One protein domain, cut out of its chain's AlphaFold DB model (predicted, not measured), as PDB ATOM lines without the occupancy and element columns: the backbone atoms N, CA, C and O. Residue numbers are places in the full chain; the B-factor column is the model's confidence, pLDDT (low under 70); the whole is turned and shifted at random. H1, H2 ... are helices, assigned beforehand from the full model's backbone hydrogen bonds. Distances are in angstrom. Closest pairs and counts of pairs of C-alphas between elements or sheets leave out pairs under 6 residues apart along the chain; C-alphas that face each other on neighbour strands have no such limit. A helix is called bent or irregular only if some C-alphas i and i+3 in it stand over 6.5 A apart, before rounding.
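What this domain is: This is residues 4 to 177 of the 177 residues of an uncharacterized protein of Duganella sp. OV458 (UniProt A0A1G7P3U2). One long helix, H6, runs as a spine through the model: H5 crosses it near its beginning, with H4 packed across H5, and the three shorter helices H1, H2 and H3 cluster near its other end. A long loop of residues 116 to 147, with no named element, swings out to one side between H5 and H6. The printed part has 174 residues with six named helices, H1 to H6 in order along the chain, and no named strand; its class is all helix. It is only just compact, close to loose, with a radius of gyration of the C-alphas of 18.5 A and spans of 64 by 44 by 31 A.

Where its parts are: The longest helix, H6, takes residues 148 to 175, from C-alpha 148 at (-114.594, -0.384, 23.451) to C-alpha 175 at (-105.430, 38.995, 31.097), 41.1 A. H5, residues 92 to 115, measures 35.0 A, and H4, residues 63 to 83, measures 30.0 A. H3 is residues 42 to 50, H2 residues 26 to 36, and H1 residues 4 to 11, with C-alpha 4 at (-102.469, 27.578, 36.988). No helix is bent or irregular.

How they stand to each other: H6 touches H5 with residues 150 to 162 alone, the same way at a steep tilt of 53 degrees; their closest C-alphas, of Ser 109 and Val 154, are 4.8 A apart. H5 in turn touches H4 with residues 99 to 110 alone, opposite ways at a steep tilt of 49 degrees, closest at the C-alphas of Thr 74 and Ala 106, 5.2 A. H4 and H6 are close but not clearly touching, 7.5 A between the C-alphas of Val 77 and Met 157. Further along, H6 touches H3 with residues 164 to 169 alone, about perpendicular at 75 degrees, closest at the C-alphas of Gly 42 and His 168, 5.3 A. With residues 168 to 175 alone it touches H2, closest at the C-alphas of Ala 34 and Ala 172, 5.0 A. H2 and H3 form a helical hairpin at a steep tilt of 44 degrees. H1 touches H2, only just about perpendicular at 73 degrees, closest at the C-alphas of Tyr 7 and Ala 27, 5.0 A. H1 and H4 are apart. In H1 to H6 every O i to N i+4 pair is within hydrogen-bond range.

The domain as a whole: The C-alphas farthest apart, of Glu 20 and Asn 91, are 64.3 A apart. The printed part has no cut. The links H1 to H2, H3 to H4 and H5 to H6 are long. The mean pLDDT of the printed part is 83.1; 19 residues are under 70, among them residues 52 to 63.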
ATOM      1  N   ALA A   4    -102.028  28.607  36.042       83.56
ATOM      2  CA  ALA A   4    -102.469  27.578  36.988       83.56
ATOM      3  C   ALA A   4    -101.751  27.672  38.348       83.56
ATOM      4  O   ALA A   4    -102.403  27.579  39.383       83.56
ATOM      5  N   ASP A   5    -100.438  27.929  38.348       82.06
ATOM      6  CA  ASP A   5     -99.657  28.087  39.584       82.06
ATOM      7  C   ASP A   5    -100.091  29.343  40.351       82.06
ATOM      8  O   ASP A   5    -100.313  29.296  41.559       82.06
ATOM      9  N   ARG A   6    -100.257  30.467  39.635       84.19
ATOM     10  CA  ARG A   6    -100.709  31.738  40.225       84.19
ATOM     11  C   ARG A   6    -102.133  31.628  40.766       84.19
ATOM     12  O   ARG A   6    -102.414  32.142  41.838       84.19
ATOM     13  N   TYR A   7    -103.013  30.925  40.054       84.25
ATOM     14  CA  TYR A   7    -104.388  30.674  40.474       84.25
ATOM     15  C   TYR A   7    -104.441  29.792  41.724       84.25
ATOM     16  O   TYR A   7    -105.154  30.110  42.668       84.25
ATOM     17  N   LEU A   8    -103.651  28.715  41.775       82.19
ATOM     18  CA  LEU A   8    -103.573  27.854  42.957       82.19
ATOM     19  C   LEU A   8    -103.020  28.608  44.175       82.19
ATOM     20  O   LEU A   8    -103.523  28.430  45.282       82.19
ATOM     21  N   HIS A   9    -102.010  29.458  43.975       81.56
ATOM     22  CA  HIS A   9    -101.489  30.332  45.024       81.56
ATOM     23  C   HIS A   9    -102.562  31.307  45.520       81.56
ATOM     24  O   HIS A   9    -102.771  31.433  46.721       81.56
ATOM     25  N   ALA A  10    -103.284  31.948  44.599       83.00
ATOM     26  CA  ALA A  10    -104.358  32.884  44.908       83.00
ATOM     27  C   ALA A  10    -105.483  32.251  45.737       83.00
ATOM     28  O   ALA A  10    -105.925  32.821  46.729       83.00
ATOM     29  N   VAL A  11    -105.928  31.058  45.338       80.44
ATOM     30  CA  VAL A  11    -107.004  30.318  46.011       80.44
ATOM     31  C   VAL A  11    -106.613  29.897  47.427       80.44
ATOM     32  O   VAL A  11    -107.458  29.916  48.315       80.44
ATOM     33  N   ASN A  12    -105.355  29.503  47.633       76.62
ATOM     34  CA  ASN A  12    -104.859  29.068  48.939       76.62
ATOM     35  C   ASN A  12    -104.310  30.224  49.788       76.62
ATOM     36  O   ASN A  12    -103.820  29.979  50.891       76.62
ATOM     37  N   SER A  13    -104.353  31.463  49.288       76.69
ATOM     38  CA  SER A  13    -103.864  32.613  50.040       76.69
ATOM     39  C   SER A  13    -104.790  32.912  51.214       76.69
ATOM     40  O   SER A  13    -106.005  33.025  51.060       76.69
ATOM     41  N   THR A  14    -104.201  33.087  52.392       70.38
ATOM     42  CA  THR A  14    -104.898  33.597  53.579       70.38
ATOM     43  C   THR A  14    -104.976  35.123  53.593       70.38
ATOM     44  O   THR A  14    -105.720  35.679  54.398       70.38
ATOM     45  N   ASP A  15    -104.222  35.795  52.717       70.50
ATOM     46  CA  ASP A  15    -104.251  37.244  52.524       70.50
ATOM     47  C   ASP A  15    -104.656  37.571  51.078       70.50
ATOM     48  O   ASP A  15    -103.926  37.305  50.121       70.50
ATOM     49  N   LEU A  16    -105.876  38.085  50.918       67.94
ATOM     50  CA  LEU A  16    -106.484  38.423  49.625       67.94
ATOM     51  C   LEU A  16    -106.332  39.912  49.288       67.94
ATOM     52  O   LEU A  16    -107.112  40.448  48.502       67.94
ATOM     53  N   ARG A  17    -105.381  40.606  49.918       70.38
ATOM     54  CA  ARG A  17    -105.079  41.992  49.571       70.38
ATOM     55  C   ARG A  17    -104.481  42.072  48.170       70.38
ATOM     56  O   ARG A  17    -103.687  41.223  47.769       70.38
ATOM     57  N   ASP A  18    -104.909  43.109  47.468       63.56
ATOM     58  CA  ASP A  18    -104.315  43.583  46.227       63.56
ATOM     59  C   ASP A  18    -103.616  44.906  46.554       63.56
ATOM     60  O   ASP A  18    -104.265  45.949  46.663       63.56
ATOM     61  N   ASP A  19    -102.325  44.839  46.869       74.12
ATOM     62  CA  ASP A  19    -101.500  45.998  47.216       74.12
ATOM     63  C   ASP A  19    -100.208  46.028  46.387       74.12
ATOM     64  O   ASP A  19     -99.945  45.132  45.587       74.12
ATOM     65  N   GLU A  20     -99.388  47.072  46.556       65.94
ATOM     66  CA  GLU A  20     -98.153  47.271  45.775       65.94
ATOM     67  C   GLU A  20     -97.155  46.098  45.856       65.94
ATOM     68  O   GLU A  20     -96.237  46.020  45.039       65.94
ATOM     69  N   HIS A  21     -97.313  45.189  46.826       59.28
ATOM     70  CA  HIS A  21     -96.415  44.060  47.065       59.28
ATOM     71  C   HIS A  21     -97.122  42.692  46.984       59.28
ATOM     72  O   HIS A  21     -96.449  41.656  47.057       59.28
ATOM     73  N   HIS A  22     -98.450  42.655  46.822       66.00
ATOM     74  CA  HIS A  22     -99.255  41.437  46.777       66.00
ATOM     75  C   HIS A  22    -100.355  41.528  45.715       66.00
ATOM     76  O   HIS A  22    -101.350  42.209  45.897       66.00
ATOM     77  N   HIS A  23    -100.208  40.756  44.634       71.31
ATOM     78  CA  HIS A  23    -101.196  40.638  43.549       71.31
ATOM     79  C   HIS A  23    -101.843  39.248  43.529       71.31
ATOM     80  O   HIS A  23    -101.984  38.600  42.486       71.31
ATOM     81  N   ALA A  24    -102.162  38.714  44.710       71.06
ATOM     82  CA  ALA A  24    -102.702  37.362  44.822       71.06
ATOM     83  C   ALA A  24    -104.064  37.242  44.114       71.06
ATOM     84  O   ALA A  24    -104.364  36.210  43.524       71.06
ATOM     85  N   THR A  25    -104.876  38.297  44.102       79.50
ATOM     86  CA  THR A  25    -106.232  38.307  43.531       79.50
ATOM     87  C   THR A  25    -106.279  38.461  42.012       79.50
ATOM     88  O   THR A  25    -107.283  38.070  41.407       79.50
ATOM     89  N   ASP A  26    -105.207  38.926  41.367       85.19
ATOM     90  CA  ASP A  26    -105.150  39.122  39.913       85.19
ATOM     91  C   ASP A  26    -105.484  37.848  39.142       85.19
ATOM     92  O   ASP A  26    -106.227  37.873  38.161       85.19
ATOM     93  N   ALA A  27    -104.987  36.698  39.605       85.25
ATOM     94  CA  ALA A  27    -105.275  35.413  38.974       85.25
ATOM     95  C   ALA A  27    -106.758  35.026  39.086       85.25
ATOM     96  O   ALA A  27    -107.302  34.421  38.160       85.25
ATOM     97  N   LEU A  28    -107.430  35.395  40.182       85.06
ATOM     98  CA  LEU A  28    -108.866  35.168  40.366       85.06
ATOM     99  C   LEU A  28    -109.683  36.094  39.458       85.06
ATOM    100  O   LEU A  28    -110.615  35.637  38.795       85.06
ATOM    101  N   CYS A  29    -109.297  37.370  39.381       86.06
ATOM    102  CA  CYS A  29    -109.921  38.356  38.502       86.06
ATOM    103  C   CYS A  29    -109.758  37.965  37.024       86.06
ATOM    104  O   CYS A  29    -110.736  37.880  36.278       86.06
ATOM    105  N   ALA A  30    -108.540  37.611  36.609       87.31
ATOM    106  CA  ALA A  30    -108.236  37.148  35.262       87.31
ATOM    107  C   ALA A  30    -109.024  35.889  34.879       87.31
ATOM    108  O   ALA A  30    -109.492  35.788  33.744       87.31
ATOM    109  N   ALA A  31    -109.212  34.947  35.812       87.06
ATOM    110  CA  ALA A  31    -110.052  33.771  35.595       87.06
ATOM    111  C   ALA A  31    -111.516  34.166  35.341       87.06
ATOM    112  O   ALA A  31    -112.112  33.721  34.362       87.06
ATOM    113  N   ALA A  32    -112.088  35.044  36.171       86.06
ATOM    114  CA  ALA A  32    -113.463  35.513  35.999       86.06
ATOM    115  C   ALA A  32    -113.659  36.244  34.656       86.06
ATOM    116  O   ALA A  32    -114.593  35.945  33.909       86.06
ATOM    117  N   LEU A  33    -112.730  37.135  34.293       86.88
ATOM    118  CA  LEU A  33    -112.749  37.864  33.020       86.88
ATOM    119  C   LEU A  33    -112.531  36.957  31.799       86.88
ATOM    120  O   LEU A  33    -113.061  37.215  30.722       86.88
ATOM    121  N   ALA A  34    -111.747  35.889  31.930       87.81
ATOM    122  CA  ALA A  34    -111.542  34.926  30.850       87.81
ATOM    123  C   ALA A  34    -112.763  34.032  30.599       87.81
ATOM    124  O   ALA A  34    -112.863  33.420  29.526       87.81
ATOM    125  N   ASP A  35    -113.665  33.929  31.579       86.50
ATOM    126  CA  ASP A  35    -114.876  33.125  31.469       86.50
ATOM    127  C   ASP A  35    -116.009  33.859  30.751       86.50
ATOM    128  O   ASP A  35    -116.709  33.237  29.952       86.50
ATOM    129  N   THR A  36    -116.118  35.183  30.925       81.38
ATOM    130  CA  THR A  36    -117.082  36.020  30.182       81.38
ATOM    131  C   THR A  36    -116.805  36.042  28.677       81.38
ATOM    132  O   THR A  36    -117.729  36.146  27.878       81.38
ATOM    133  N   ALA A  37    -115.540  35.890  28.279       72.25
ATOM    134  CA  ALA A  37    -115.114  35.803  26.881       72.25
ATOM    135  C   ALA A  37    -115.079  34.359  26.331       72.25
ATOM    136  O   ALA A  37    -114.636  34.137  25.204       72.25
ATOM    137  N   GLY A  38    -115.448  33.363  27.141       70.44
ATOM    138  CA  GLY A  38    -115.307  31.946  26.821       70.44
ATOM    139  C   GLY A  38    -116.621  31.177  26.885       70.44
ATOM    140  O   GLY A  38    -117.710  31.731  26.853       70.44
ATOM    141  N   ALA A  39    -116.513  29.856  27.020       69.75
ATOM    142  CA  ALA A  39    -117.667  28.971  27.138       69.75
ATOM    143  C   ALA A  39    -118.369  29.042  28.518       69.75
ATOM    144  O   ALA A  39    -119.147  28.140  28.820       69.75
ATOM    145  N   GLY A  40    -118.049  30.023  29.373       80.56
ATOM    146  CA  GLY A  40    -118.692  30.253  30.676       80.56
ATOM    147  C   GLY A  40    -118.577  29.113  31.698       80.56
ATOM    148  O   GLY A  40    -119.424  28.988  32.574       80.56
ATOM    149  N   ILE A  41    -117.589  28.229  31.543       87.19
ATOM    150  CA  ILE A  41    -117.347  27.092  32.450       87.19
ATOM    151  C   ILE A  41    -115.873  26.979  32.855       87.19
ATOM    152  O   ILE A  41    -115.506  26.133  33.659       87.19
ATOM    153  N   GLY A  42    -114.992  27.790  32.273       86.81
ATOM    154  CA  GLY A  42    -113.551  27.679  32.452       86.81
ATOM    155  C   GLY A  42    -113.089  28.072  33.854       86.81
ATOM    156  O   GLY A  42    -112.189  27.420  34.391       86.81
ATOM    157  N   ALA A  43    -113.739  29.056  34.484       86.00
ATOM    158  CA  ALA A  43    -113.441  29.403  35.871       86.00
ATOM    159  C   ALA A  43    -113.891  28.275  36.812       86.00
ATOM    160  O   ALA A  43    -113.151  27.896  37.718       86.00
ATOM    161  N   LEU A  44    -115.058  27.673  36.542       88.19
ATOM    162  CA  LEU A  44    -115.549  26.504  37.277       88.19
ATOM    163  C   LEU A  44    -114.630  25.286  37.089       88.19
ATOM    164  O   LEU A  44    -114.306  24.618  38.065       88.19
ATOM    165  N   LEU A  45    -114.149  25.030  35.867       89.06
ATOM    166  CA  LEU A  45    -113.166  23.979  35.581       89.06
ATOM    167  C   LEU A  45    -111.868  24.202  36.363       89.06
ATOM    168  O   LEU A  45    -111.365  23.268  36.978       89.06
ATOM    169  N   SER A  46    -111.339  25.428  36.363       87.44
ATOM    170  CA  SER A  46    -110.107  25.770  37.085       87.44
ATOM    171  C   SER A  46    -110.286  25.611  38.594       87.44
ATOM    172  O   SER A  46    -109.437  25.021  39.258       87.44
ATOM    173  N   ARG A  47    -111.425  26.060  39.133       85.25
ATOM    174  CA  ARG A  47    -111.759  25.909  40.549       85.25
ATOM    175  C   ARG A  47    -111.866  24.441  40.951       85.25
ATOM    176  O   ARG A  47    -111.173  24.021  41.868       85.25
ATOM    177  N   VAL A  48    -112.641  23.637  40.226       85.19
ATOM    178  CA  VAL A  48    -112.778  22.210  40.553       85.19
ATOM    179  C   VAL A  48    -111.441  21.477  40.386       85.19
ATOM    180  O   VAL A  48    -111.090  20.639  41.209       85.19
ATOM    181  N   LYS A  49    -110.649  21.810  39.357       83.94
ATOM    182  CA  LYS A  49    -109.375  21.129  39.080       83.94
ATOM    183  C   LYS A  49    -108.274  21.450  40.091       83.94
ATOM    184  O   LYS A  49    -107.455  20.575  40.375       83.94
ATOM    185  N   TYR A  50    -108.213  22.691  40.572       79.25
ATOM    186  CA  TYR A  50    -107.091  23.181  41.377       79.25
ATOM    187  C   TYR A  50    -107.454  23.454  42.842       79.25
ATOM    188  O   TYR A  50    -106.608  23.241  43.703       79.25
ATOM    189  N   ALA A  51    -108.682  23.895  43.134       72.94
ATOM    190  CA  ALA A  51    -109.122  24.282  44.477       72.94
ATOM    191  C   ALA A  51    -109.817  23.139  45.225       72.94
ATOM    192  O   ALA A  51    -109.456  22.826  46.354       72.94
ATOM    193  N   ASP A  52    -110.794  22.493  44.584       69.75
ATOM    194  CA  ASP A  52    -111.676  21.529  45.261       69.75
ATOM    195  C   ASP A  52    -111.040  20.130  45.412       69.75
ATOM    196  O   ASP A  52    -111.563  19.268  46.118       69.75
ATOM    197  N   GLY A  53    -109.865  19.920  44.810       57.12
ATOM    198  CA  GLY A  53    -109.100  18.683  44.917       57.12
ATOM    199  C   GLY A  53    -109.694  17.505  44.138       57.12
ATOM    200  O   GLY A  53    -110.682  17.610  43.416       57.12
ATOM    201  N   THR A  54    -109.015  16.366  44.251       55.66
ATOM    202  CA  THR A  54    -109.407  15.083  43.652       55.66
ATOM    203  C   THR A  54    -110.714  14.557  44.269       55.66
ATOM    204  O   THR A  54    -111.062  14.950  45.382       55.66
ATOM    205  N   GLN A  55    -111.424  13.619  43.624       50.19
ATOM    206  CA  GLN A  55    -112.611  12.956  44.207       50.19
ATOM    207  C   GLN A  55    -112.308  12.347  45.592       50.19
ATOM    208  O   GLN A  55    -113.187  12.237  46.439       50.19
ATOM    209  N   HIS A  56    -111.051  12.016  45.886       45.47
ATOM    210  CA  HIS A  56    -110.636  11.544  47.210       45.47
ATOM    211  C   HIS A  56    -110.662  12.607  48.331       45.47
ATOM    212  O   HIS A  56    -110.638  12.234  49.500       45.47
ATOM    213  N   LYS A  57    -110.751  13.909  48.016       48.97
ATOM    214  CA  LYS A  57    -110.873  15.021  48.983       48.97
ATOM    215  C   LYS A  57    -112.303  15.580  49.091       48.97
ATOM    216  O   LYS A  57    -112.498  16.727  49.478       48.97
ATOM    217  N   LEU A  58    -113.318  14.765  48.789       45.28
ATOM    218  CA  LEU A  58    -114.745  15.135  48.752       45.28
ATOM    219  C   LEU A  58    -115.344  15.743  50.046       45.28
ATOM    220  O   LEU A  58    -116.512  16.127  50.018       45.28
ATOM    221  N   PHE A  59    -114.612  15.846  51.162       39.19
ATOM    222  CA  PHE A  59    -115.211  16.058  52.485       39.19
ATOM    223  C   PHE A  59    -115.107  17.448  53.127       39.19
ATOM    224  O   PHE A  59    -115.698  17.612  54.188       39.19
ATOM    225  N   GLU A  60    -114.463  18.460  52.529       43.03
ATOM    226  CA  GLU A  60    -114.273  19.729  53.270       43.03
ATOM    227  C   GLU A  60    -114.926  20.996  52.690       43.03
ATOM    228  O   GLU A  60    -115.201  21.899  53.471       43.03
ATOM    229  N   SER A  61    -115.265  21.104  51.395       45.88
ATOM    230  CA  SER A  61    -116.040  22.275  50.881       45.88
ATOM    231  C   SER A  61    -116.386  22.280  49.377       45.88
ATOM    232  O   SER A  61    -117.171  23.121  48.939       45.88
ATOM    233  N   GLY A  62    -115.852  21.358  48.567       55.25
ATOM    234  CA  GLY A  62    -115.916  21.429  47.094       55.25
ATOM    235  C   GLY A  62    -117.094  20.728  46.394       55.25
ATOM    236  O   GLY A  62    -117.190  20.749  45.163       55.25
ATOM    237  N   SER A  63    -118.011  20.092  47.135       64.38
ATOM    238  CA  SER A  63    -119.056  19.229  46.548       64.38
ATOM    239  C   SER A  63    -120.063  19.986  45.670       64.38
ATOM    240  O   SER A  63    -120.540  19.444  44.670       64.38
ATOM    241  N   ALA A  64    -120.353  21.253  45.985       77.94
ATOM    242  CA  ALA A  64    -121.307  22.071  45.236       77.94
ATOM    243  C   ALA A  64    -120.794  22.454  43.836       77.94
ATOM    244  O   ALA A  64    -121.538  22.333  42.858       77.94
ATOM    245  N   ASN A  65    -119.520  22.852  43.726       83.19
ATOM    246  CA  ASN A  65    -118.891  23.212  42.451       83.19
ATOM    247  C   ASN A  65    -118.753  21.988  41.548       83.19
ATOM    248  O   ASN A  65    -119.089  22.055  40.367       83.19
ATOM    249  N   LEU A  66    -118.326  20.850  42.109       83.19
ATOM    250  CA  LEU A  66    -118.249  19.591  41.370       83.19
ATOM    251  C   LEU A  66    -119.632  19.147  40.876       83.19
ATOM    252  O   LEU A  66    -119.772  18.764  39.717       83.19
ATOM    253  N   ALA A  67    -120.668  19.243  41.714       84.12
ATOM    254  CA  ALA A  67    -122.033  18.912  41.314       84.12
ATOM    255  C   ALA A  67    -122.558  19.857  40.221       84.12
ATOM    256  O   ALA A  67    -123.217  19.411  39.281       84.12
ATOM    257  N   GLN A  68    -122.259  21.157  40.308       88.12
ATOM    258  CA  GLN A  68    -122.592  22.118  39.256       88.12
ATOM    259  C   GLN A  68    -121.855  21.800  37.954       88.12
ATOM    260  O   GLN A  68    -122.483  21.779  36.893       88.12
ATOM    261  N   LEU A  69    -120.558  21.498  38.034       90.00
ATOM    262  CA  LEU A  69    -119.748  21.128  36.882       90.00
ATOM    263  C   LEU A  69    -120.287  19.858  36.226       90.00
ATOM    264  O   LEU A  69    -120.466  19.840  35.014       90.00
ATOM    265  N   LEU A  70    -120.619  18.832  37.012       89.88
ATOM    266  CA  LEU A  70    -121.191  17.590  36.506       89.88
ATOM    267  C   LEU A  70    -122.526  17.827  35.791       89.88
ATOM    268  O   LEU A  70    -122.746  17.257  34.724       89.88
ATOM    269  N   ARG A  71    -123.401  18.692  36.323       89.94
ATOM    270  CA  ARG A  71    -124.666  19.049  35.655       89.94
ATOM    271  C   ARG A  71    -124.424  19.710  34.299       89.94
ATOM    272  O   ARG A  71    -124.972  19.250  33.301       89.94
ATOM    273  N   ILE A  72    -123.586  20.749  34.252       92.38
ATOM    274  CA  ILE A  72    -123.280  21.467  33.003       92.38
ATOM    275  C   ILE A  72    -122.585  20.531  32.007       92.38
ATOM    276  O   ILE A  72    -122.914  20.516  30.820       92.38
ATOM    277  N   TRP A  73    -121.648  19.715  32.490       93.50
ATOM    278  CA  TRP A  73    -120.911  18.771  31.662       93.50
ATOM    279  C   TRP A  73    -121.813  17.690  31.073       93.50
ATOM    280  O   TRP A  73    -121.726  17.402  29.885       93.50
ATOM    281  N   THR A  74    -122.741  17.152  31.865       93.31
ATOM    282  CA  THR A  74    -123.711  16.156  31.394       93.31
ATOM    283  C   THR A  74    -124.560  16.704  30.252       93.31
ATOM    284  O   THR A  74    -124.714  16.025  29.239       93.31
ATOM    285  N   VAL A  75    -125.052  17.943  30.365       94.12
ATOM    286  CA  VAL A  75    -125.807  18.593  29.279       94.12
ATOM    287  C   VAL A  75    -124.958  18.694  28.009       94.12
ATOM    288  O   VAL A  75    -125.401  18.253  26.951       94.12
ATOM    289  N   ARG A  76    -123.703  19.150  28.117       93.88
ATOM    290  CA  ARG A  76    -122.795  19.250  26.960       93.88
ATOM    291  C   ARG A  76    -122.479  17.909  26.308       93.88
ATOM    292  O   ARG A  76    -122.410  17.824  25.085       93.88
ATOM    293  N   VAL A  77    -122.261  16.861  27.099       94.69
ATOM    294  CA  VAL A  77    -121.995  15.514  26.570       94.69
ATOM    295  C   VAL A  77    -123.235  14.961  25.872       94.69
ATOM    296  O   VAL A  77    -123.104  14.337  24.822       94.69
ATOM    297  N   ILE A  78    -124.436  15.226  26.396       93.31
ATOM    298  CA  ILE A  78    -125.695  14.858  25.736       93.31
ATOM    299  C   ILE A  78    -125.842  15.593  24.398       93.31
ATOM    300  O   ILE A  78    -126.152  14.954  23.392       93.31
ATOM    301  N   GLU A  79    -125.606  16.905  24.363       93.69
ATOM    302  CA  GLU A  79    -125.642  17.711  23.135       93.69
ATOM    303  C   GLU A  79    -124.655  17.171  22.094       93.69
ATOM    304  O   GLU A  79    -125.066  16.798  20.995       93.69
ATOM    305  N   LYS A  80    -123.383  16.984  22.471       93.31
ATOM    306  CA  LYS A  80    -122.360  16.410  21.583       93.31
ATOM    307  C   LYS A  80    -122.698  14.990  21.134       93.31
ATOM    308  O   LYS A  80    -122.481  14.653  19.972       93.31
ATOM    309  N   GLY A  81    -123.227  14.149  22.021       91.81
ATOM    310  CA  GLY A  81    -123.634  12.783  21.691       91.81
ATOM    311  C   GLY A  81    -124.751  12.750  20.648       91.81
ATOM    312  O   GLY A  81    -124.718  11.925  19.730       91.81
ATOM    313  N   ARG A  82    -125.698  13.694  20.737       91.38
ATOM    314  CA  ARG A  82    -126.770  13.894  19.750       91.38
ATOM    315  C   ARG A  82    -126.233  14.440  18.427       91.38
ATOM    316  O   ARG A  82    -126.529  13.863  17.383       91.38
ATOM    317  N   GLU A  83    -125.408  15.483  18.459       92.75
ATOM    318  CA  GLU A  83    -124.791  16.091  17.267       92.75
ATOM    319  C   GLU A  83    -123.934  15.088  16.485       92.75
ATOM    320  O   GLU A  83    -124.053  14.964  15.265       92.75
ATOM    321  N   ARG A  84    -123.105  14.320  17.199       92.31
ATOM    322  CA  ARG A  84    -122.211  13.300  16.633       92.31
ATOM    323  C   ARG A  84    -122.916  11.974  16.347       92.31
ATOM    324  O   ARG A  84    -122.264  11.045  15.875       92.31
ATOM    325  N   LYS A  85    -124.220  11.870  16.634       91.19
ATOM    326  CA  LYS A  85    -125.056  10.680  16.401       91.19
ATOM    327  C   LYS A  85    -124.432   9.398  16.966       91.19
ATOM    328  O   LYS A  85    -124.363   8.380  16.283       91.19
ATOM    329  N   TRP A  86    -123.966   9.447  18.217       90.50
ATOM    330  CA  TRP A  86    -123.319   8.301  18.873       90.50
ATOM    331  C   TRP A  86    -124.219   7.067  18.948       90.50
ATOM    332  O   TRP A  86    -123.730   5.948  18.827       90.50
ATOM    333  N   VAL A  87    -125.519   7.277  19.136       88.75
ATOM    334  CA  VAL A  87    -126.530   6.222  19.117       88.75
ATOM    335  C   VAL A  87    -127.563   6.566  18.055       88.75
ATOM    336  O   VAL A  87    -128.062   7.692  17.996       88.75
ATOM    337  N   LYS A  88    -127.898   5.590  17.208       86.75
ATOM    338  CA  LYS A  88    -128.991   5.717  16.245       86.75
ATOM    339  C   LYS A  88    -130.308   5.482  16.983       86.75
ATOM    340  O   LYS A  88    -130.575   4.369  17.413       86.75
ATOM    341  N   ILE A  89    -131.109   6.531  17.121       84.38
ATOM    342  CA  ILE A  89    -132.401   6.466  17.808       84.38
ATOM    343  C   ILE A  89    -133.463   6.073  16.777       84.38
ATOM    344  O   ILE A  89    -133.780   6.869  15.894       84.38
ATOM    345  N   GLY A  90    -133.958   4.836  16.850       81.19
ATOM    346  CA  GLY A  90    -135.061   4.350  16.017       81.19
ATOM    347  C   GLY A  90    -136.405   4.365  16.744       81.19
ATOM    348  O   GLY A  90    -137.445   4.533  16.111       81.19
ATOM    349  N   ASN A  91    -136.391   4.215  18.069       85.75
ATOM    350  CA  ASN A  91    -137.578   4.189  18.920       85.75
ATOM    351  C   ASN A  91    -137.334   4.908  20.268       85.75
ATOM    352  O   ASN A  91    -136.232   5.370  20.567       85.75
ATOM    353  N   ALA A  92    -138.378   5.016  21.099       80.31
ATOM    354  CA  ALA A  92    -138.297   5.701  22.393       80.31
ATOM    355  C   ALA A  92    -137.349   5.009  23.399       80.31
ATOM    356  O   ALA A  92    -136.710   5.689  24.204       80.31
ATOM    357  N   TRP A  93    -137.219   3.680  23.333       79.69
ATOM    358  CA  TRP A  93    -136.316   2.902  24.189       79.69
ATOM    359  C   TRP A  93    -134.841   3.174  23.858       79.69
ATOM    360  O   TRP A  93    -134.029   3.374  24.761       79.69
ATOM    361  N   ASP A  94    -134.510   3.298  22.570       83.56
ATOM    362  CA  ASP A  94    -133.178   3.693  22.103       83.56
ATOM    363  C   ASP A  94    -132.802   5.086  22.626       83.56
ATOM    364  O   ASP A  94    -131.647   5.335  22.971       83.56
ATOM    365  N   GLY A  95    -133.785   5.989  22.731       85.56
ATOM    366  CA  GLY A  95    -133.606   7.319  23.314       85.56
ATOM    367  C   GLY A  95    -133.200   7.264  24.789       85.56
ATOM    368  O   GLY A  95    -132.240   7.926  25.186       85.56
ATOM    369  N   GLN A  96    -133.871   6.432  25.589       86.75
ATOM    370  CA  GLN A  96    -133.538   6.243  27.007       86.75
ATOM    371  C   GLN A  96    -132.169   5.573  27.190       86.75
ATOM    372  O   GLN A  96    -131.366   6.004  28.022       86.75
ATOM    373  N   ALA A  97    -131.868   4.554  26.382       87.38
ATOM    374  CA  ALA A  97    -130.573   3.882  26.400       87.38
ATOM    375  C   ALA A  97    -129.426   4.836  26.015       87.38
ATOM    376  O   ALA A  97    -128.365   4.816  26.649       87.38
ATOM    377  N   ALA A  98    -129.649   5.704  25.023       90.00
ATOM    378  CA  ALA A  98    -128.697   6.730  24.613       90.00
ATOM    379  C   ALA A  98    -128.450   7.757  25.725       90.00
ATOM    380  O   ALA A  98    -127.302   8.074  26.022       90.00
ATOM    381  N   GLU A  99    -129.502   8.236  26.391       89.81
ATOM    382  CA  GLU A  99    -129.355   9.195  27.488       89.81
ATOM    383  C   GLU A  99    -128.581   8.599  28.673       89.81
ATOM    384  O   GLU A  99    -127.673   9.239  29.212       89.81
ATOM    385  N   ALA A 100    -128.868   7.342  29.031       91.19
ATOM    386  CA  ALA A 100    -128.124   6.628  30.063       91.19
ATOM    387  C   ALA A 100    -126.640   6.465  29.693       91.19
ATOM    388  O   ALA A 100    -125.769   6.593  30.555       91.19
ATOM    389  N   LEU A 101    -126.335   6.208  28.416       91.44
ATOM    390  CA  LEU A 101    -124.961   6.151  27.922       91.44
ATOM    391  C   LEU A 101    -124.262   7.510  28.026       91.44
ATOM    392  O   LEU A 101    -123.150   7.576  28.543       91.44
ATOM    393  N   TYR A 102    -124.903   8.592  27.582       93.94
ATOM    394  CA  TYR A 102    -124.321   9.937  27.633       93.94
ATOM    395  C   TYR A 102    -124.016  10.368  29.066       93.94
ATOM    396  O   TYR A 102    -122.943  10.912  29.324       93.94
ATOM    397  N   ARG A 103    -124.905  10.048  30.012       92.06
ATOM    398  CA  ARG A 103    -124.682  10.323  31.434       92.06
ATOM    399  C   ARG A 103    -123.473   9.564  31.985       92.06
ATOM    400  O   ARG A 103    -122.605  10.182  32.594       92.06
ATOM    401  N   ARG A 104    -123.345   8.263  31.692       91.12
ATOM    402  CA  ARG A 104    -122.166   7.476  32.105       91.12
ATOM    403  C   ARG A 104    -120.872   8.000  31.490       91.12
ATOM    404  O   ARG A 104    -119.858   8.073  32.180       91.12
ATOM    405  N   VAL A 105    -120.899   8.391  30.214       93.19
ATOM    406  CA  VAL A 105    -119.738   9.001  29.549       93.19
ATOM    407  C   VAL A 105    -119.362  10.319  30.229       93.19
ATOM    408  O   VAL A 105    -118.180  10.548  30.481       93.19
ATOM    409  N   ALA A 106    -120.334  11.164  30.577       92.12
ATOM    410  CA  ALA A 106    -120.089  12.425  31.274       92.12
ATOM    411  C   ALA A 106    -119.465  12.210  32.662       92.12
ATOM    412  O   ALA A 106    -118.439  12.813  32.972       92.12
ATOM    413  N   GLU A 107    -120.028  11.307  33.464       90.44
ATOM    414  CA  GLU A 107    -119.531  10.990  34.807       90.44
ATOM    415  C   GLU A 107    -118.116  10.404  34.761       90.44
ATOM    416  O   GLU A 107    -117.221  10.877  35.462       90.44
ATOM    417  N   ARG A 108    -117.881   9.410  33.895       89.88
ATOM    418  CA  ARG A 108    -116.574   8.748  33.780       89.88
ATOM    419  C   ARG A 108    -115.503   9.654  33.186       89.88
ATOM    420  O   ARG A 108    -114.363   9.601  33.638       89.88
ATOM    421  N   SER A 109    -115.846  10.475  32.193       91.81
ATOM    422  CA  SER A 109    -114.894  11.435  31.617       91.81
ATOM    423  C   SER A 109    -114.497  12.494  32.631       91.81
ATOM    424  O   SER A 109    -113.309  12.767  32.770       91.81
ATOM    425  N   LEU A 110    -115.448  13.011  33.410       90.19
ATOM    426  CA  LEU A 110    -115.143  13.968  34.464       90.19
ATOM    427  C   LEU A 110    -114.305  13.335  35.584       90.19
ATOM    428  O   LEU A 110    -113.294  13.909  35.981       90.19
ATOM    429  N   ALA A 111    -114.672  12.138  36.052       86.81
ATOM    430  CA  ALA A 111    -113.921  11.420  37.083       86.81
ATOM    431  C   ALA A 111    -112.478  11.136  36.640       86.81
ATOM    432  O   ALA A 111    -111.527  11.433  37.364       86.81
ATOM    433  N   HIS A 112    -112.300  10.631  35.416       88.19
ATOM    434  CA  HIS A 112    -110.975  10.369  34.868       88.19
ATOM    435  C   HIS A 112    -110.180  11.656  34.627       88.19
ATOM    436  O   HIS A 112    -108.975  11.695  34.855       88.19
ATOM    437  N   TRP A 113    -110.831  12.735  34.204       89.31
ATOM    438  CA  TRP A 113    -110.161  14.017  34.037       89.31
ATOM    439  C   TRP A 113    -109.659  14.590  35.368       89.31
ATOM    440  O   TRP A 113    -108.588  15.198  35.397       89.31
ATOM    441  N   LEU A 114    -110.378  14.388  36.476       86.00
ATOM    442  CA  LEU A 114    -109.952  14.838  37.807       86.00
ATOM    443  C   LEU A 114    -108.813  13.974  38.362       86.00
ATOM    444  O   LEU A 114    -107.741  14.516  38.660       86.00
ATOM    445  N   ASP A 115    -109.015  12.653  38.385       82.12
ATOM    446  CA  ASP A 115    -108.229  11.708  39.193       82.12
ATOM    447  C   ASP A 115    -107.533  10.615  38.382       82.12
ATOM    448  O   ASP A 115    -106.896   9.729  38.948       82.12
ATOM    449  N   GLY A 116    -107.589  10.673  37.053       80.81
ATOM    450  CA  GLY A 116    -107.018   9.675  36.147       80.81
ATOM    451  C   GLY A 116    -105.494   9.655  36.092       80.81
ATOM    452  O   GLY A 116    -104.926   9.337  35.052       80.81
ATOM    453  N   LYS A 117    -104.801  10.021  37.173       84.81
ATOM    454  CA  LYS A 117    -103.350   9.884  37.295       84.81
ATOM    455  C   LYS A 117    -103.006   8.425  37.561       84.81
ATOM    456  O   LYS A 117    -103.684   7.729  38.310       84.81
ATOM    457  N   CYS A 118    -101.918   7.959  36.966       85.12
ATOM    458  CA  CYS A 118    -101.409   6.625  37.234       85.12
ATOM    459  C   CYS A 118    -101.030   6.507  38.722       85.12
ATOM    460  O   CYS A 118    -100.201   7.298  39.179       85.12
ATOM    461  N   PRO A 119    -101.557   5.517  39.466       83.38
ATOM    462  CA  PRO A 119    -101.274   5.374  40.895       83.38
ATOM    463  C   PRO A 119     -99.811   5.004  41.180       83.38
ATOM    464  O   PRO A 119     -99.300   5.305  42.250       83.38
ATOM    465  N   ALA A 120     -99.114   4.389  40.218       84.25
ATOM    466  CA  ALA A 120     -97.724   3.966  40.386       84.25
ATOM    467  C   ALA A 120     -96.705   5.109  40.227       84.25
ATOM    468  O   ALA A 120     -95.626   5.049  40.806       84.25
ATOM    469  N   CYS A 121     -97.019   6.137  39.432       86.56
ATOM    470  CA  CYS A 121     -96.117   7.274  39.198       86.56
ATOM    471  C   CYS A 121     -96.732   8.636  39.540       86.56
ATOM    472  O   CYS A 121     -96.154   9.676  39.235       86.56
ATOM    473  N   SER A 122     -97.924   8.648  40.136       83.12
ATOM    474  CA  SER A 122     -98.655   9.854  40.537       83.12
ATOM    475  C   SER A 122     -98.810  10.898  39.422       83.12
ATOM    476  O   SER A 122     -98.874  12.099  39.685       83.12
ATOM    477  N   GLY A 123     -98.878  10.456  38.162       83.31
ATOM    478  CA  GLY A 123     -99.004  11.346  37.003       83.31
ATOM    479  C   GLY A 123     -97.704  11.691  36.277       83.31
ATOM    480  O   GLY A 123     -97.772  12.261  35.194       83.31
ATOM    481  N   SER A 124     -96.531  11.345  36.812       83.06
ATOM    482  CA  SER A 124     -95.246  11.784  36.240       83.06
ATOM    483  C   SER A 124     -94.845  11.048  34.954       83.06
ATOM    484  O   SER A 124     -93.920  11.470  34.264       83.06
ATOM    485  N   GLY A 125     -95.468   9.899  34.671       86.62
ATOM    486  CA  GLY A 125     -95.058   8.994  33.591       86.62
ATOM    487  C   GLY A 125     -93.748   8.244  33.864       86.62
ATOM    488  O   GLY A 125     -93.428   7.305  33.140       86.62
ATOM    489  N   ASN A 126     -93.031   8.566  34.942       89.00
ATOM    490  CA  ASN A 126     -91.719   8.010  35.255       89.00
ATOM    491  C   ASN A 126     -91.658   7.460  36.686       89.00
ATOM    492  O   ASN A 126     -92.278   7.974  37.612       89.00
ATOM    493  N   THR A 127     -90.887   6.398  36.870       84.50
ATOM    494  CA  THR A 127     -90.483   5.900  38.194       84.50
ATOM    495  C   THR A 127     -89.503   6.877  38.866       84.50
ATOM    496  O   THR A 127     -88.928   7.721  38.169       84.50
ATOM    497  N   PRO A 128     -89.269   6.778  40.192       83.00
ATOM    498  CA  PRO A 128     -88.277   7.607  40.890       83.00
ATOM    499  C   PRO A 128     -86.882   7.564  40.243       83.00
ATOM    500  O   PRO A 128     -86.211   8.589  40.153       83.00
ATOM    501  N   ASP A 129     -86.512   6.418  39.665       87.12
ATOM    502  CA  ASP A 129     -85.249   6.208  38.943       87.12
ATOM    503  C   ASP A 129     -85.256   6.752  37.501       87.12
ATOM    504  O   ASP A 129     -84.417   6.380  36.681       87.12
ATOM    505  N   ARG A 130     -86.227   7.608  37.151       82.12
ATOM    506  CA  ARG A 130     -86.411   8.219  35.819       82.12
ATOM    507  C   ARG A 130     -86.609   7.222  34.673       82.12
ATOM    508  O   ARG A 130     -86.429   7.572  33.510       82.12
ATOM    509  N   ARG A 131     -87.009   5.985  34.974       89.38
ATOM    510  CA  ARG A 131     -87.418   5.008  33.953       89.38
ATOM    511  C   ARG A 131     -88.895   5.166  33.631       89.38
ATOM    512  O   ARG A 131     -89.676   5.498  34.524       89.38
ATOM    513  N   ILE A 132     -89.274   4.840  32.397       90.38
ATOM    514  CA  ILE A 132     -90.669   4.832  31.947       90.38
ATOM    515  C   ILE A 132     -91.508   3.980  32.905       90.38
ATOM    516  O   ILE A 132     -91.188   2.822  33.175       90.38
ATOM    517  N   CYS A 133     -92.587   4.561  33.429       90.81
ATOM    518  CA  CYS A 133     -93.515   3.856  34.303       90.81
ATOM    519  C   CYS A 133     -94.212   2.745  33.511       90.81
ATOM    520  O   CYS A 133     -94.983   3.024  32.594       90.81
ATOM    521  N   VAL A 134     -93.940   1.486  33.869       89.81
ATOM    522  CA  VAL A 134     -94.472   0.304  33.172       89.81
ATOM    523  C   VAL A 134     -96.009   0.255  33.211       89.81
ATOM    524  O   VAL A 134     -96.598   0.103  32.140       89.81
ATOM    525  N   PRO A 135     -96.686   0.470  34.363       86.12
ATOM    526  CA  PRO A 135     -98.151   0.440  34.434       86.12
ATOM    527  C   PRO A 135     -98.874   1.391  33.475       86.12
ATOM    528  O   PRO A 135     -99.893   1.019  32.907       86.12
ATOM    529  N   CYS A 136     -98.360   2.606  33.268       87.19
ATOM    530  CA  CYS A 136     -98.979   3.585  32.363       87.19
ATOM    531  C   CYS A 136     -98.231   3.756  31.039       87.19
ATOM    532  O   CYS A 136     -98.588   4.630  30.246       87.19
ATOM    533  N   LYS A 137     -97.183   2.956  30.805       88.38
ATOM    534  CA  LYS A 137     -96.295   3.025  29.634       88.38
ATOM    535  C   LYS A 137     -95.797   4.447  29.341       88.38
ATOM    536  O   LYS A 137     -95.726   4.861  28.190       88.38
ATOM    537  N   GLY A 138     -95.506   5.217  30.387       84.38
ATOM    538  CA  GLY A 138     -95.027   6.596  30.252       84.38
ATOM    539  C   GLY A 138     -96.106   7.671  30.120       84.38
ATOM    540  O   GLY A 138     -95.785   8.848  30.219       84.38
ATOM    541  N   SER A 139     -97.382   7.306  29.959       84.88
ATOM    542  CA  SER A 139     -98.459   8.293  29.775       84.88
ATOM    543  C   SER A 139     -98.758   9.122  31.025       84.88
ATOM    544  O   SER A 139     -99.363  10.186  30.935       84.88
ATOM    545  N   GLY A 140     -98.408   8.610  32.209       83.75
ATOM    546  CA  GLY A 140     -98.789   9.207  33.488       83.75
ATOM    547  C   GLY A 140    -100.284   9.095  33.805       83.75
ATOM    548  O   GLY A 140    -100.679   9.424  34.919       83.75
ATOM    549  N   LYS A 141    -101.117   8.580  32.895       85.75
ATOM    550  CA  LYS A 141    -102.563   8.435  33.090       85.75
ATOM    551  C   LYS A 141    -102.920   7.005  33.513       85.75
ATOM    552  O   LYS A 141    -102.226   6.050  33.162       85.75
ATOM    553  N   SER A 142    -103.958   6.854  34.330       84.38
ATOM    554  CA  SER A 142    -104.557   5.558  34.641       84.38
ATOM    555  C   SER A 142    -105.361   5.059  33.443       84.38
ATOM    556  O   SER A 142    -105.669   5.808  32.516       84.38
ATOM    557  N   GLU A 143    -105.731   3.786  33.449       82.19
ATOM    558  CA  GLU A 143    -106.654   3.286  32.439       82.19
ATOM    559  C   GLU A 143    -108.084   3.762  32.735       82.19
ATOM    560  O   GLU A 143    -108.510   3.825  33.891       82.19
ATOM    561  N   VAL A 144    -108.825   4.129  31.686       83.12
ATOM    562  CA  VAL A 144    -110.252   4.452  31.788       83.12
ATOM    563  C   VAL A 144    -111.048   3.156  31.891       83.12
ATOM    564  O   VAL A 144    -110.950   2.295  31.015       83.12
ATOM    565  N   SER A 145    -111.892   3.040  32.916       70.25
ATOM    566  CA  SER A 145    -112.824   1.920  33.064       70.25
ATOM    567  C   SER A 145    -113.920   1.945  31.989       70.25
ATOM    568  O   SER A 145    -114.602   2.959  31.811       70.25
ATOM    569  N   GLY A 146    -114.143   0.816  31.317       68.31
ATOM    570  CA  GLY A 146    -115.165   0.652  30.280       68.31
ATOM    571  C   GLY A 146    -114.664  -0.209  29.121       68.31
ATOM    572  O   GLY A 146    -113.470  -0.480  29.017       68.31
ATOM    573  N   GLN A 147    -115.577  -0.640  28.250       77.19
ATOM    574  CA  GLN A 147    -115.257  -1.477  27.089       77.19
ATOM    575  C   GLN A 147    -115.476  -0.711  25.778       77.19
ATOM    576  O   GLN A 147    -116.486  -0.020  25.624       77.19
ATOM    577  N   GLY A 148    -114.524  -0.847  24.846       85.06
ATOM    578  CA  GLY A 148    -114.594  -0.384  23.451       85.06
ATOM    579  C   GLY A 148    -115.185   1.016  23.267       85.06
ATOM    580  O   GLY A 148    -114.581   2.016  23.652       85.06
ATOM    581  N   PHE A 149    -116.397   1.066  22.711       87.75
ATOM    582  CA  PHE A 149    -117.094   2.298  22.337       87.75
ATOM    583  C   PHE A 149    -117.231   3.310  23.482       87.75
ATOM    584  O   PHE A 149    -116.941   4.491  23.303       87.75
ATOM    585  N   GLU A 150    -117.659   2.876  24.672       89.00
ATOM    586  CA  GLU A 150    -117.857   3.797  25.801       89.00
ATOM    587  C   GLU A 150    -116.523   4.410  26.238       89.00
ATOM    588  O   GLU A 150    -116.448   5.609  26.496       89.00
ATOM    589  N   ARG A 151    -115.449   3.609  26.250       90.31
ATOM    590  CA  ARG A 151    -114.099   4.075  26.586       90.31
ATOM    591  C   ARG A 151    -113.599   5.122  25.592       90.31
ATOM    592  O   ARG A 151    -113.045   6.131  26.016       90.31
ATOM    593  N   GLU A 152    -113.809   4.908  24.297       91.44
ATOM    594  CA  GLU A 152    -113.435   5.879  23.264       91.44
ATOM    595  C   GLU A 152    -114.167   7.208  23.451       91.44
ATOM    596  O   GLU A 152    -113.539   8.265  23.413       91.44
ATOM    597  N   ARG A 153    -115.478   7.173  23.733       94.19
ATOM    598  CA  ARG A 153    -116.251   8.395  24.006       94.19
ATOM    599  C   ARG A 153    -115.813   9.085  25.284       94.19
ATOM    600  O   ARG A 153    -115.746  10.308  25.315       94.19
ATOM    601  N   VAL A 154    -115.461   8.325  26.316       92.88
ATOM    602  CA  VAL A 154    -114.898   8.891  27.542       92.88
ATOM    603  C   VAL A 154    -113.577   9.609  27.255       92.88
ATOM    604  O   VAL A 154    -113.419  10.743  27.688       92.88
ATOM    605  N   LEU A 155    -112.656   9.008  26.498       91.75
ATOM    606  CA  LEU A 155    -111.362   9.623  26.160       91.75
ATOM    607  C   LEU A 155    -111.497  10.861  25.257       91.75
ATOM    608  O   LEU A 155    -110.800  11.857  25.464       91.75
ATOM    609  N   ASP A 156    -112.414  10.818  24.290       93.69
ATOM    610  CA  ASP A 156    -112.791  11.961  23.450       93.69
ATOM    611  C   ASP A 156    -113.305  13.120  24.324       93.69
ATOM    612  O   ASP A 156    -112.824  14.249  24.241       93.69
ATOM    613  N   MET A 157    -114.197  12.825  25.273       94.50
ATOM    614  CA  MET A 157    -114.731  13.813  26.215       94.50
ATOM    615  C   MET A 157    -113.696  14.322  27.232       94.50
ATOM    616  O   MET A 157    -113.729  15.495  27.599       94.50
ATOM    617  N   VAL A 158    -112.735  13.496  27.654       93.19
ATOM    618  CA  VAL A 158    -111.593  13.944  28.475       93.19
ATOM    619  C   VAL A 158    -110.732  14.937  27.693       93.19
ATOM    620  O   VAL A 158    -110.361  15.975  28.235       93.19
ATOM    621  N   SER A 159    -110.463  14.661  26.416       92.62
ATOM    622  CA  SER A 159    -109.707  15.570  25.542       92.62
ATOM    623  C   SER A 159    -110.422  16.917  25.372       92.62
ATOM    624  O   SER A 159    -109.787  17.968  25.379       92.62
ATOM    625  N   GLU A 160    -111.754  16.908  25.286       93.69
ATOM    626  CA  GLU A 160    -112.571  18.127  25.244       93.69
ATOM    627  C   GLU A 160    -112.487  18.932  26.552       93.69
ATOM    628  O   GLU A 160    -112.333  20.154  26.507       93.69
ATOM    629  N   LEU A 161    -112.523  18.276  27.722       92.69
ATOM    630  CA  LEU A 161    -112.312  18.939  29.019       92.69
ATOM    631  C   LEU A 161    -110.917  19.572  29.116       92.69
ATOM    632  O   LEU A 161    -110.789  20.718  29.552       92.69
ATOM    633  N   GLU A 162    -109.879  18.850  28.685       91.19
ATOM    634  CA  GLU A 162    -108.506  19.363  28.623       91.19
ATOM    635  C   GLU A 162    -108.422  20.581  27.690       91.19
ATOM    636  O   GLU A 162    -107.893  21.620  28.087       91.19
ATOM    637  N   GLY A 163    -109.019  20.508  26.498       92.00
ATOM    638  CA  GLY A 163    -109.076  21.620  25.547       92.00
ATOM    639  C   GLY A 163    -109.782  22.859  26.105       92.00
ATOM    640  O   GLY A 163    -109.265  23.972  25.983       92.00
ATOM    641  N   LEU A 164    -110.927  22.684  26.776       92.06
ATOM    642  CA  LEU A 164    -111.664  23.776  27.419       92.06
ATOM    643  C   LEU A 164    -110.842  24.450  28.525       92.06
ATOM    644  O   LEU A 164    -110.788  25.684  28.578       92.06
ATOM    645  N   LEU A 165    -110.180  23.658  29.373       90.56
ATOM    646  CA  LEU A 165    -109.315  24.167  30.436       90.56
ATOM    647  C   LEU A 165    -108.096  24.898  29.856       90.56
ATOM    648  O   LEU A 165    -107.792  26.010  30.282       90.56
ATOM    649  N   HIS A 166    -107.414  24.325  28.863       91.12
ATOM    650  CA  HIS A 166    -106.263  24.962  28.221       91.12
ATOM    651  C   HIS A 166    -106.641  26.282  27.546       91.12
ATOM    652  O   HIS A 166    -105.943  27.281  27.728       91.12
ATOM    653  N   ALA A 167    -107.766  26.318  26.830       90.88
ATOM    654  CA  ALA A 167    -108.256  27.537  26.198       90.88
ATOM    655  C   ALA A 167    -108.603  28.619  27.235       90.88
ATOM    656  O   ALA A 167    -108.300  29.794  27.025       90.88
ATOM    657  N   HIS A 168    -109.207  28.238  28.366       92.06
ATOM    658  CA  HIS A 168    -109.466  29.168  29.464       92.06
ATOM    659  C   HIS A 168    -108.169  29.691  30.093       92.06
ATOM    660  O   HIS A 168    -107.999  30.902  30.196       92.06
ATOM    661  N   ASN A 169    -107.223  28.807  30.420       90.00
ATOM    662  CA  ASN A 169    -105.932  29.187  30.997       90.00
ATOM    663  C   ASN A 169    -105.147  30.125  30.072       90.00
ATOM    664  O   ASN A 169    -104.515  31.058  30.553       90.00
ATOM    665  N   ALA A 170    -105.195  29.905  28.754       90.38
ATOM    666  CA  ALA A 170    -104.552  30.780  27.779       90.38
ATOM    667  C   ALA A 170    -105.185  32.181  27.762       90.38
ATOM    668  O   ALA A 170    -104.466  33.180  27.781       90.38
ATOM    669  N   ARG A 171    -106.524  32.267  27.786       91.00
ATOM    670  CA  ARG A 171    -107.236  33.551  27.884       91.00
ATOM    671  C   ARG A 171    -106.925  34.268  29.194       91.00
ATOM    672  O   ARG A 171    -106.594  35.448  29.160       91.00
ATOM    673  N   ALA A 172    -106.986  33.561  30.319       88.88
ATOM    674  CA  ALA A 172    -106.708  34.124  31.635       88.88
ATOM    675  C   ALA A 172    -105.247  34.582  31.759       88.88
ATOM    676  O   ALA A 172    -104.985  35.686  32.220       88.88
ATOM    677  N   ALA A 173    -104.291  33.807  31.239       88.44
ATOM    678  CA  ALA A 173    -102.892  34.222  31.157       88.44
ATOM    679  C   ALA A 173    -102.700  35.491  30.309       88.44
ATOM    680  O   ALA A 173    -101.840  36.305  30.630       88.44
ATOM    681  N   GLY A 174    -103.496  35.676  29.252       87.38
ATOM    682  CA  GLY A 174    -103.506  36.905  28.458       87.38
ATOM    683  C   GLY A 174    -104.097  38.120  29.181       87.38
ATOM    684  O   GLY A 174    -103.809  39.236  28.775       87.38
ATOM    685  N   LYS A 175    -104.900  37.922  30.235       87.31
ATOM    686  CA  LYS A 175    -105.430  38.995  31.097       87.31
ATOM    687  C   LYS A 175    -104.498  39.367  32.255       87.31
ATOM    688  O   LYS A 175    -104.725  40.383  32.889       87.31
ATOM    689  N   LEU A 176    -103.477  38.549  32.517       83.50
ATOM    690  CA  LEU A 176    -102.429  38.788  33.519       83.50
ATOM    691  C   LEU A 176    -101.191  39.503  32.950       83.50
ATOM    692  O   LEU A 176    -100.169  39.586  33.634       83.50
ATOM    693  N   ARG A 177    -101.238  39.901  31.676       71.44
ATOM    694  CA  ARG A 177    -100.192  40.649  30.974       71.44
ATOM    695  C   ARG A 177    -100.671  42.069  30.752       71.44
ATOM    696  O   ARG A 177     -99.803  42.958  30.822       71.44
TER     697      ARG A 177